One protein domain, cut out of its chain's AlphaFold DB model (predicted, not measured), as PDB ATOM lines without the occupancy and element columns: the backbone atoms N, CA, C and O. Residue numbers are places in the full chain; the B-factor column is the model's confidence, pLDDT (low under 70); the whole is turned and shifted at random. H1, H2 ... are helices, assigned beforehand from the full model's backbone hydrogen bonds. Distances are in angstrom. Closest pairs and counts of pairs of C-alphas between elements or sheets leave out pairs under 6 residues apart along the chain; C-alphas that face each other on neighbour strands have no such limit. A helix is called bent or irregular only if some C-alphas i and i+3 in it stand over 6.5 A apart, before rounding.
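What this domain is: This is residues 35 to 119 of the 225 residues of an uncharacterized protein of Moniliophthora perniciosa (strain FA553 / isolate CP02) (UniProt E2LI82). Bent helix H1 and short H2 pack on the first arm of long, nearly straight H3, whose residues 99 to 118 stick out. The printed part has 85 residues, with three named helices, H1, H2 and H3 in chain order, that hold 65 of them, and no named strand; its class is all helix. The whole is loose, radius of gyration of the C-alphas 17.0 A, spanning 57 by 32 by 21 A.

Where its parts are: H1, residues 36 to 61, starts at C-alpha 36 (293.279, 331.595, 283.179). Assigned as one helix by hydrogen bonds, it is bent, C-alphas 46 and 49 being 7.0 A apart: H1a, 36 to 46, 15.8 A; H1b, 49 to 61, 18.2 A. H2 is residues 72 to 78, 9.9 A. H3, residues 87 to 118, likewise assigned, is bent, C-alphas 100 and 103 being 6.5 A apart: H3a, 87 to 100, 20.2 A; H3b, 103 to 118, 22.2 A, ending at C-alpha 118 (262.155, 326.189, 263.657).

How they stand to each other: H1a touches H3a, closest C-alphas Gln 44 and Val 91, 6.0 A. H2 touches H3a at a steep tilt of 47 degrees, closest C-alphas Ile 77 and Leu 90, 6.9 A. H3b is apart from H2. O i to N i+4 pairs are within hydrogen-bond range throughout H1b, H2, H3a and H3b, and 6 of 7 in H1a.

The domain as a whole: The printed part has no cut; both links are short. Residues 104, 108, 111, 112 and 115 have pLDDT under 70.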
ATOM      1  N   SER A  35     294.469 331.746 279.143       77.56
ATOM      2  CA  SER A  35     294.213 333.068 279.720       77.56
ATOM      3  C   SER A  35     293.779 333.002 281.191       77.56
ATOM      4  O   SER A  35     293.434 334.038 281.765       77.56
ATOM      5  N   VAL A  36     293.792 331.818 281.817       80.94
ATOM      6  CA  VAL A  36     293.279 331.595 283.179       80.94
ATOM      7  C   VAL A  36     294.001 332.472 284.208       80.94
ATOM      8  O   VAL A  36     293.310 333.206 284.916       80.94
ATOM      9  N   PRO A  37     295.350 332.533 284.267       81.25
ATOM     10  CA  PRO A  37     296.029 333.369 285.262       81.25
ATOM     11  C   PRO A  37     295.716 334.862 285.103       81.25
ATOM     12  O   PRO A  37     295.543 335.575 286.089       81.25
ATOM     13  N   LYS A  38     295.599 335.340 283.855       83.56
ATOM     14  CA  LYS A  38     295.225 336.732 283.553       83.56
ATOM     15  C   LYS A  38     293.784 337.029 283.976       83.56
ATOM     16  O   LYS A  38     293.520 338.096 284.519       83.56
ATOM     17  N   SER A  39     292.876 336.081 283.756       84.00
ATOM     18  CA  SER A  39     291.460 336.205 284.123       84.00
ATOM     19  C   SER A  39     291.276 336.221 285.640       84.00
ATOM     20  O   SER A  39     290.544 337.065 286.146       84.00
ATOM     21  N   ILE A  40     292.013 335.373 286.369       87.56
ATOM     22  CA  ILE A  40     292.027 335.376 287.839       87.56
ATOM     23  C   ILE A  40     292.544 336.715 288.369       87.56
ATOM     24  O   ILE A  40     291.872 337.329 289.187       87.56
ATOM     25  N   LYS A  41     293.683 337.216 287.866       89.06
ATOM     26  CA  LYS A  41     294.219 338.524 288.290       89.06
ATOM     27  C   LYS A  41     293.240 339.670 288.040       89.06
ATOM     28  O   LYS A  41     293.126 340.569 288.867       89.06
ATOM     29  N   ARG A  42     292.538 339.646 286.904       89.75
ATOM     30  CA  ARG A  42     291.517 340.648 286.587       89.75
ATOM     31  C   ARG A  42     290.345 340.574 287.563       89.75
ATOM     32  O   ARG A  42     289.991 341.594 288.128       89.75
ATOM     33  N   ALA A  43     289.791 339.383 287.780       90.38
ATOM     34  CA  ALA A  43     288.678 339.187 288.706       90.38
ATOM     35  C   ALA A  43     289.059 339.543 290.149       90.38
ATOM     36  O   ALA A  43     288.259 340.125 290.873       90.38
ATOM     37  N   GLN A  44     290.296 339.240 290.552       93.12
ATOM     38  CA  GLN A  44     290.806 339.593 291.868       93.12
ATOM     39  C   GLN A  44     290.784 341.106 292.091       93.12
ATOM     40  O   GLN A  44     290.315 341.531 293.136       93.12
ATOM     41  N   LYS A  45     291.191 341.919 291.108       92.69
ATOM     42  CA  LYS A  45     291.168 343.387 291.227       92.69
ATOM     43  C   LYS A  45     289.788 343.931 291.625       92.69
ATOM     44  O   LYS A  45     289.718 344.875 292.405       92.69
ATOM     45  N   ASP A  46     288.723 343.336 291.096       92.12
ATOM     46  CA  ASP A  46     287.354 343.811 291.311       92.12
ATOM     47  C   ASP A  46     286.722 343.203 292.580       92.12
ATOM     48  O   ASP A  46     285.949 343.861 293.272       92.12
ATOM     49  N   LEU A  47     287.059 341.952 292.910       93.69
ATOM     50  CA  LEU A  47     286.452 341.206 294.020       93.69
ATOM     51  C   LEU A  47     287.186 341.362 295.355       93.69
ATOM     52  O   LEU A  47     286.565 341.237 296.408       93.69
ATOM     53  N   GLU A  48     288.492 341.616 295.326       94.19
ATOM     54  CA  GLU A  48     289.334 341.775 296.513       94.19
ATOM     55  C   GLU A  48     288.784 342.773 297.543       94.19
ATOM     56  O   GLU A  48     288.651 342.366 298.700       94.19
ATOM     57  N   PRO A  49     288.382 344.014 297.186       95.81
ATOM     58  CA  PRO A  49     287.864 344.954 298.181       95.81
ATOM     59  C   PRO A  49     286.597 344.434 298.874       95.81
ATOM     60  O   PRO A  49     286.469 344.545 300.090       95.81
ATOM     61  N   ILE A  50     285.700 343.791 298.120       94.62
ATOM     62  CA  ILE A  50     284.434 343.251 298.638       94.62
ATOM     63  C   ILE A  50     284.695 342.041 299.543       94.62
ATOM     64  O   ILE A  50     284.060 341.885 300.585       94.62
ATOM     65  N   ILE A  51     285.633 341.171 299.159       94.56
ATOM     66  CA  ILE A  51     286.000 339.989 299.945       94.56
ATOM     67  C   ILE A  51     286.626 340.407 301.275       94.56
ATOM     68  O   ILE A  51     286.222 339.894 302.316       94.56
ATOM     69  N   ILE A  52     287.583 341.340 301.249       94.69
ATOM     70  CA  ILE A  52     288.255 341.824 302.461       94.69
ATOM     71  C   ILE A  52     287.237 342.452 303.414       94.69
ATOM     72  O   ILE A  52     287.217 342.101 304.592       94.69
ATOM     73  N   GLU A  53     286.352 343.311 302.904       93.62
ATOM     74  CA  GLU A  53     285.301 343.938 303.708       93.62
ATOM     75  C   GLU A  53     284.414 342.890 304.407       93.62
ATOM     76  O   GLU A  53     284.117 343.006 305.597       93.62
ATOM     77  N   ARG A  54     284.008 341.835 303.689       92.25
ATOM     78  CA  ARG A  54     283.148 340.778 304.242       92.25
ATOM     79  C   ARG A  54     283.862 339.917 305.276       92.25
ATOM     80  O   ARG A  54     283.263 339.609 306.301       92.25
ATOM     81  N   LEU A  55     285.127 339.569 305.042       91.44
ATOM     82  CA  LEU A  55     285.925 338.813 306.012       91.44
ATOM     83  C   LEU A  55     286.120 339.612 307.310       91.44
ATOM     84  O   LEU A  55     285.923 339.065 308.390       91.44
ATOM     85  N   GLN A  56     286.399 340.915 307.213       92.31
ATOM     86  CA  GLN A  56     286.521 341.798 308.379       92.31
ATOM     87  C   GLN A  56     285.203 341.932 309.154       92.31
ATOM     88  O   GLN A  56     285.192 341.900 310.385       92.31
ATOM     89  N   LYS A  57     284.071 342.069 308.451       90.88
ATOM     90  CA  LYS A  57     282.745 342.092 309.088       90.88
ATOM     91  C   LYS A  57     282.440 340.773 309.796       90.88
ATOM     92  O   LYS A  57     281.942 340.803 310.918       90.88
ATOM     93  N   GLN A  58     282.790 339.648 309.181       89.19
ATOM     94  CA  GLN A  58     282.601 338.323 309.763       89.19
ATOM     95  C   GLN A  58     283.469 338.089 311.005       89.19
ATOM     96  O   GLN A  58     283.015 337.474 311.965       89.19
ATOM     97  N   GLU A  59     284.697 338.604 311.008       89.25
ATOM     98  CA  GLU A  59     285.585 338.561 312.173       89.25
ATOM     99  C   GLU A  59     285.049 339.432 313.319       89.25
ATOM    100  O   GLU A  59     285.031 339.009 314.472       89.25
ATOM    101  N   LYS A  60     284.551 340.635 313.004       90.75
ATOM    102  CA  LYS A  60     284.085 341.600 314.008       90.75
ATOM    103  C   LYS A  60     282.726 341.254 314.619       90.75
ATOM    104  O   LYS A  60     282.519 341.482 315.808       90.75
ATOM    105  N   TYR A  61     281.785 340.780 313.810       87.75
ATOM    106  CA  TYR A  61     280.381 340.610 314.204       87.75
ATOM    107  C   TYR A  61     279.926 339.144 314.206       87.75
ATOM    108  O   TYR A  61     278.775 338.860 314.530       87.75
ATOM    109  N   GLY A  62     280.815 338.207 313.868       87.00
ATOM    110  CA  GLY A  62     280.485 336.795 313.706       87.00
ATOM    111  C   GLY A  62     279.887 336.477 312.334       87.00
ATOM    112  O   GLY A  62     279.769 337.337 311.466       87.00
ATOM    113  N   LYS A  63     279.522 335.207 312.118       83.06
ATOM    114  CA  LYS A  63     279.057 334.683 310.819       83.06
ATOM    115  C   LYS A  63     277.761 335.327 310.315       83.06
ATOM    116  O   LYS A  63     277.623 335.534 309.108       83.06
ATOM    117  N   ASP A  64     276.857 335.652 311.232       87.19
ATOM    118  CA  ASP A  64     275.490 336.094 310.945       87.19
ATOM    119  C   ASP A  64     275.309 337.564 311.342       87.19
ATOM    120  O   ASP A  64     274.437 337.925 312.130       87.19
ATOM    121  N   TRP A  65     276.201 338.422 310.835       87.81
ATOM    122  CA  TRP A  65     276.167 339.847 311.146       87.81
ATOM    123  C   TRP A  65     274.923 340.532 310.552       87.81
ATOM    124  O   TRP A  65     274.441 340.119 309.488       87.81
ATOM    125  N   PRO A  66     274.416 341.602 311.196       84.25
ATOM    126  CA  PRO A  66     273.280 342.363 310.678       84.25
ATOM    127  C   PRO A  66     273.549 342.877 309.257       84.25
ATOM    128  O   PRO A  66     274.635 343.381 308.976       84.25
ATOM    129  N   ASP A  67     272.571 342.737 308.360       87.00
ATOM    130  CA  ASP A  67     272.636 343.162 306.949       87.00
ATOM    131  C   ASP A  67     273.665 342.423 306.074       87.00
ATOM    132  O   ASP A  67     274.135 342.941 305.056       87.00
ATOM    133  N   LYS A  68     274.024 341.184 306.430       89.12
ATOM    134  CA  LYS A  68     274.816 340.321 305.548       89.12
ATOM    135  C   LYS A  68     274.124 340.143 304.184       89.12
ATOM    136  O   LYS A  68     272.991 339.661 304.140       89.12
ATOM    137  N   PRO A  69     274.799 340.455 303.059       90.69
ATOM    138  CA  PRO A  69     274.229 340.239 301.735       90.69
ATOM    139  C   PRO A  69     273.884 338.766 301.501       90.69
ATOM    140  O   PRO A  69     274.741 337.896 301.679       90.69
ATOM    141  N   ASN A  70     272.656 338.483 301.066       89.81
ATOM    142  CA  ASN A  70     272.228 337.139 300.685       89.81
ATOM    143  C   ASN A  70     272.566 336.866 299.211       89.81
ATOM    144  O   ASN A  70     271.704 336.939 298.337       89.81
ATOM    145  N   ASP A  71     273.842 336.612 298.935       91.00
ATOM    146  CA  ASP A  71     274.349 336.385 297.585       91.00
ATOM    147  C   ASP A  71     275.354 335.222 297.522       91.00
ATOM    148  O   ASP A  71     275.817 334.693 298.537       91.00
ATOM    149  N   CYS A  72     275.714 334.841 296.293       88.56
ATOM    150  CA  CYS A  72     276.644 333.747 296.019       88.56
ATOM    151  C   CYS A  72     278.006 333.936 296.706       88.56
ATOM    152  O   CYS A  72     278.586 332.969 297.198       88.56
ATOM    153  N   LEU A  73     278.519 335.169 296.796       91.06
ATOM    154  CA  LEU A  73     279.810 335.426 297.431       91.06
ATOM    155  C   LEU A  73     279.739 335.167 298.942       91.06
ATOM    156  O   LEU A  73     280.640 334.534 299.490       91.06
ATOM    157  N   SER A  74     278.659 335.580 299.606       91.19
ATOM    158  CA  SER A  74     278.432 335.282 301.024       91.19
ATOM    159  C   SER A  74     278.328 333.777 301.278       91.19
ATOM    160  O   SER A  74     278.972 333.269 302.194       91.19
ATOM    161  N   TRP A  75     277.600 333.039 300.434       91.25
ATOM    162  CA  TRP A  75     277.497 331.577 300.552       91.25
ATOM    163  C   TRP A  75     278.842 330.874 300.317       91.25
ATOM    164  O   TRP A  75     279.169 329.888 300.984       91.25
ATOM    165  N   LEU A  76     279.655 331.379 299.384       91.06
ATOM    166  CA  LEU A  76     280.988 330.842 299.112       91.06
ATOM    167  C   LEU A  76     281.973 331.096 300.254       91.06
ATOM    168  O   LEU A  76     282.779 330.212 300.536       91.06
ATOM    169  N   ILE A  77     281.895 332.252 300.919       91.25
ATOM    170  CA  ILE A  77     282.691 332.556 302.117       91.25
ATOM    171  C   ILE A  77     282.301 331.618 303.266       91.25
ATOM    172  O   ILE A  77     283.171 331.028 303.906       91.25
ATOM    173  N   ASP A  78     281.000 331.420 303.488       90.56
ATOM    174  CA  ASP A  78     280.492 330.577 304.577       90.56
ATOM    175  C   ASP A  78     280.800 329.087 304.400       90.56
ATOM    176  O   ASP A  78     280.968 328.373 305.388       90.56
ATOM    177  N   SER A  79     280.851 328.620 303.151       88.69
ATOM    178  CA  SER A  79     281.137 327.225 302.790       88.69
ATOM    179  C   SER A  79     282.621 326.945 302.536       88.69
ATOM    180  O   SER A  79     282.991 325.806 302.231       88.69
ATOM    181  N   ALA A  80     283.486 327.961 302.583       89.75
ATOM    182  CA  ALA A  80     284.911 327.774 302.353       89.75
ATOM    183  C   ALA A  80     285.589 327.128 303.576       89.75
ATOM    184  O   ALA A  80     285.388 327.599 304.697       89.75
ATOM    185  N   PRO A  81     286.417 326.080 303.387       89.06
ATOM    186  CA  PRO A  81     287.288 325.597 304.447       89.06
ATOM    187  C   PRO A  81     288.291 326.689 304.823       89.06
ATOM    188  O   PRO A  81     288.673 327.507 303.986       89.06
ATOM    189  N   GLU A  82     288.747 326.686 306.076       86.62
ATOM    190  CA  GLU A  82     289.571 327.770 306.625       86.62
ATOM    191  C   GLU A  82     290.851 328.017 305.812       86.62
ATOM    192  O   GLU A  82     291.224 329.158 305.553       86.62
ATOM    193  N   SER A  83     291.464 326.949 305.291       85.44
ATOM    194  CA  SER A  83     292.645 327.013 304.419       85.44
ATOM    195  C   SER A  83     292.409 327.740 303.088       85.44
ATOM    196  O   SER A  83     293.362 328.161 302.437       85.44
ATOM    197  N   GLU A  84     291.155 327.862 302.652       83.44
ATOM    198  CA  GLU A  84     290.764 328.488 301.387       83.44
ATOM    199  C   GLU A  84     290.099 329.858 301.557       83.44
ATOM    200  O   GLU A  84     289.824 330.512 300.547       83.44
ATOM    201  N   LYS A  85     289.901 330.344 302.792       87.12
ATOM    202  CA  LYS A  85     289.366 331.689 303.095       87.12
ATOM    203  C   LYS A  85     290.389 332.806 302.852       87.12
ATOM    204  O   LYS A  85     290.537 333.747 303.622       87.12
ATOM    205  N   THR A  86     291.105 332.706 301.743       91.81
ATOM    206  CA  THR A  86     291.982 333.755 301.224       91.81
ATOM    207  C   THR A  86     291.283 334.456 300.067       91.81
ATOM    208  O   THR A  86     290.458 333.849 299.381       91.81
ATOM    209  N   VAL A  87     291.652 335.710 299.787       91.44
ATOM    210  CA  VAL A  87     291.136 336.448 298.619       91.44
ATOM    211  C   VAL A  87     291.290 335.615 297.345       91.44
ATOM    212  O   VAL A  87     290.327 335.398 296.616       91.44
ATOM    213  N   HIS A  88     292.483 335.068 297.112       89.94
ATOM    214  CA  HIS A  88     292.768 334.254 295.931       89.94
ATOM    215  C   HIS A  88     291.933 332.965 295.868       89.94
ATOM    216  O   HIS A  88     291.473 332.573 294.794       89.94
ATOM    217  N   GLY A  89     291.719 332.303 297.010       89.38
ATOM    218  CA  GLY A  89     290.873 331.111 297.109       89.38
ATOM    219  C   GLY A  89     289.415 331.407 296.761       89.38
ATOM    220  O   GLY A  89     288.834 330.747 295.899       89.38
ATOM    221  N   LEU A  90     288.855 332.459 297.357       92.88
ATOM    222  CA  LEU A  90     287.472 332.885 297.143       92.88
ATOM    223  C   LEU A  90     287.231 333.392 295.711       92.88
ATOM    224  O   LEU A  90     286.236 333.012 295.092       92.88
ATOM    225  N   VAL A  91     288.175 334.149 295.137       92.50
ATOM    226  CA  VAL A  91     288.145 334.566 293.720       92.50
ATOM    227  C   VAL A  91     288.138 333.354 292.790       92.50
ATOM    228  O   VAL A  91     287.409 333.324 291.798       92.50
ATOM    229  N   ARG A  92     288.923 332.317 293.093       89.62
ATOM    230  CA  ARG A  92     288.910 331.099 292.281       89.62
ATOM    231  C   ARG A  92     287.561 330.381 292.376       89.62
ATOM    232  O   ARG A  92     287.035 329.982 291.342       89.62
ATOM    233  N   ARG A  93     286.982 330.263 293.574       89.69
ATOM    234  CA  ARG A  93     285.680 329.602 293.784       89.69
ATOM    235  C   ARG A  93     284.551 330.293 293.022       89.69
ATOM    236  O   ARG A  93     283.808 329.615 292.318       89.69
ATOM    237  N   ILE A  94     284.452 331.622 293.091       91.00
ATOM    238  CA  ILE A  94     283.403 332.356 292.364       91.00
ATOM    239  C   ILE A  94     283.569 332.239 290.843       91.00
ATOM    240  O   ILE A  94     282.585 332.059 290.130       91.00
ATOM    241  N   LEU A  95     284.808 332.247 290.336       89.00
ATOM    242  CA  LEU A  95     285.071 332.006 288.916       89.00
ATOM    243  C   LEU A  95     284.676 330.587 288.490       89.00
ATOM    244  O   LEU A  95     284.129 330.424 287.403       89.00
ATOM    245  N   THR A  96     284.909 329.576 289.330       85.50
ATOM    246  CA  THR A  96     284.480 328.197 289.063       85.50
ATOM    247  C   THR A  96     282.958 328.072 289.012       85.50
ATOM    248  O   THR A  96     282.441 327.457 288.082       85.50
ATOM    249  N   VAL A  97     282.236 328.682 289.958       85.69
ATOM    250  CA  VAL A  97     280.763 328.676 289.956       85.69
ATOM    251  C   VAL A  97     280.215 329.376 288.711       85.69
ATOM    252  O   VAL A  97     279.374 328.813 288.015       85.69
ATOM    253  N   ASN A  98     280.738 330.557 288.374       85.00
ATOM    254  CA  ASN A  98     280.325 331.282 287.171       85.00
ATOM    255  C   ASN A  98     280.612 330.481 285.898       85.00
ATOM    256  O   ASN A  98     279.771 330.417 285.008       85.00
ATOM    257  N   PHE A  99     281.775 329.832 285.820       80.94
ATOM    258  CA  PHE A  99     282.114 328.974 284.693       80.94
ATOM    259  C   PHE A  99     281.118 327.818 284.540       80.94
ATOM    260  O   PHE A  99     280.650 327.570 283.438       80.94
ATOM    261  N   ALA A 100     280.731 327.151 285.630       74.75
ATOM    262  CA  ALA A 100     279.730 326.086 285.567       74.75
ATOM    263  C   ALA A 100     278.343 326.598 285.125       74.75
ATOM    264  O   ALA A 100     277.668 325.940 284.336       74.75
ATOM    265  N   ALA A 101     277.931 327.779 285.595       75.19
ATOM    266  CA  ALA A 101     276.588 328.316 285.362       75.19
ATOM    267  C   ALA A 101     276.384 328.945 283.968       75.19
ATOM    268  O   ALA A 101     275.282 328.895 283.417       75.19
ATOM    269  N   ILE A 102     277.426 329.552 283.385       79.69
ATOM    270  CA  ILE A 102     277.298 330.336 282.145       79.69
ATOM    271  C   ILE A 102     277.017 329.443 280.929       79.69
ATOM    272  O   ILE A 102     276.166 329.794 280.107       79.69
ATOM    273  N   HIS A 103     277.705 328.305 280.786       70.94
ATOM    274  CA  HIS A 103     277.594 327.496 279.562       70.94
ATOM    275  C   HIS A 103     276.269 326.775 279.454       70.94
ATOM    276  O   HIS A 103     275.633 326.856 278.410       70.94
ATOM    277  N   THR A 104     275.839 326.121 280.528       66.50
ATOM    278  CA  THR A 104     274.598 325.344 280.544       66.50
ATOM    279  C   THR A 104     273.389 326.233 280.266       66.50
ATOM    280  O   THR A 104     272.615 325.932 279.362       66.50
ATOM    281  N   SER A 105     273.287 327.381 280.946       74.06
ATOM    282  CA  SER A 105     272.196 328.344 280.746       74.06
ATOM    283  C   SER A 105     272.199 328.931 279.334       74.06
ATOM    284  O   SER A 105     271.157 328.990 278.686       74.06
ATOM    285  N   SER A 106     273.375 329.326 278.825       75.19
ATOM    286  CA  SER A 106     273.482 329.892 277.473       75.19
ATOM    287  C   SER A 106     273.110 328.873 276.401       75.19
ATOM    288  O   SER A 106     272.453 329.235 275.430       75.19
ATOM    289  N   MET A 107     273.527 327.614 276.565       71.69
ATOM    290  CA  MET A 107     273.200 326.532 275.637       71.69
ATOM    291  C   MET A 107     271.703 326.235 275.658       71.69
ATOM    292  O   MET A 107     271.073 326.349 274.615       71.69
ATOM    293  N   ALA A 108     271.121 325.984 276.835       67.81
ATOM    294  CA  ALA A 108     269.694 325.693 276.967       67.81
ATOM    295  C   ALA A 108     268.818 326.813 276.387       67.81
ATOM    296  O   ALA A 108     267.881 326.550 275.638       67.81
ATOM    297  N   PHE A 109     269.156 328.073 276.678       72.81
ATOM    298  CA  PHE A 109     268.444 329.221 276.122       72.81
ATOM    299  C   PHE A 109     268.591 329.313 274.598       72.81
ATOM    300  O   PHE A 109     267.620 329.568 273.893       72.81
ATOM    301  N   THR A 110     269.796 329.072 274.077       71.44
ATOM    302  CA  THR A 110     270.049 329.084 272.630       71.44
ATOM    303  C   THR A 110     269.276 327.972 271.920       71.44
ATOM    304  O   THR A 110     268.651 328.235 270.895       71.44
ATOM    305  N   ASP A 111     269.273 326.758 272.468       67.19
ATOM    306  CA  ASP A 111     268.557 325.610 271.904       67.19
ATOM    307  C   ASP A 111     267.041 325.844 271.919       67.19
ATOM    308  O   ASP A 111     266.369 325.589 270.921       67.19
ATOM    309  N   ALA A 112     266.510 326.427 273.001       69.44
ATOM    310  CA  ALA A 112     265.108 326.831 273.083       69.44
ATOM    311  C   ALA A 112     264.744 327.872 272.010       69.44
ATOM    312  O   ALA A 112     263.721 327.737 271.342       69.44
ATOM    313  N   LEU A 113     265.596 328.883 271.789       74.31
ATOM    314  CA  LEU A 113     265.379 329.873 270.730       74.31
ATOM    315  C   LEU A 113     265.435 329.255 269.328       74.31
ATOM    316  O   LEU A 113     264.620 329.614 268.481       74.31
ATOM    317  N   TYR A 114     266.361 328.324 269.071       71.12
ATOM    318  CA  TYR A 114     266.409 327.614 267.789       71.12
ATOM    319  C   TYR A 114     265.169 326.748 267.569       71.12
ATOM    320  O   TYR A 114     264.640 326.734 266.460       71.12
ATOM    321  N   ALA A 115     264.678 326.071 268.609       67.88
ATOM    322  CA  ALA A 115     263.448 325.293 268.534       67.88
ATOM    323  C   ALA A 115     262.235 326.188 268.229       67.88
ATOM    324  O   ALA A 115     261.477 325.890 267.311       67.88
ATOM    325  N   LEU A 116     262.096 327.331 268.909       72.94
ATOM    326  CA  LEU A 116     261.028 328.298 268.624       72.94
ATOM    327  C   LEU A 116     261.123 328.882 267.208       72.94
ATOM    328  O   LEU A 116     260.104 329.076 266.553       72.94
ATOM    329  N   ALA A 117     262.336 329.138 266.715       78.19
ATOM    330  CA  ALA A 117     262.541 329.630 265.355       78.19
ATOM    331  C   ALA A 117     262.206 328.575 264.284       78.19
ATOM    332  O   ALA A 117     261.724 328.929 263.210       78.19
ATOM    333  N   ALA A 118     262.466 327.295 264.561       73.50
ATOM    334  CA  ALA A 118     262.155 326.189 263.657       73.50
ATOM    335  C   ALA A 118     260.667 325.794 263.682       73.50
ATOM    336  O   ALA A 118     260.156 325.312 262.672       73.50
ATOM    337  N   TYR A 119     259.979 326.015 264.807       77.44
ATOM    338  CA  TYR A 119     258.574 325.652 265.008       77.44
ATOM    339  C   TYR A 119     257.742 326.829 265.563       77.44
ATOM    340  O   TYR A 119     257.244 326.766 266.692       77.44
TER     341      TYR A 119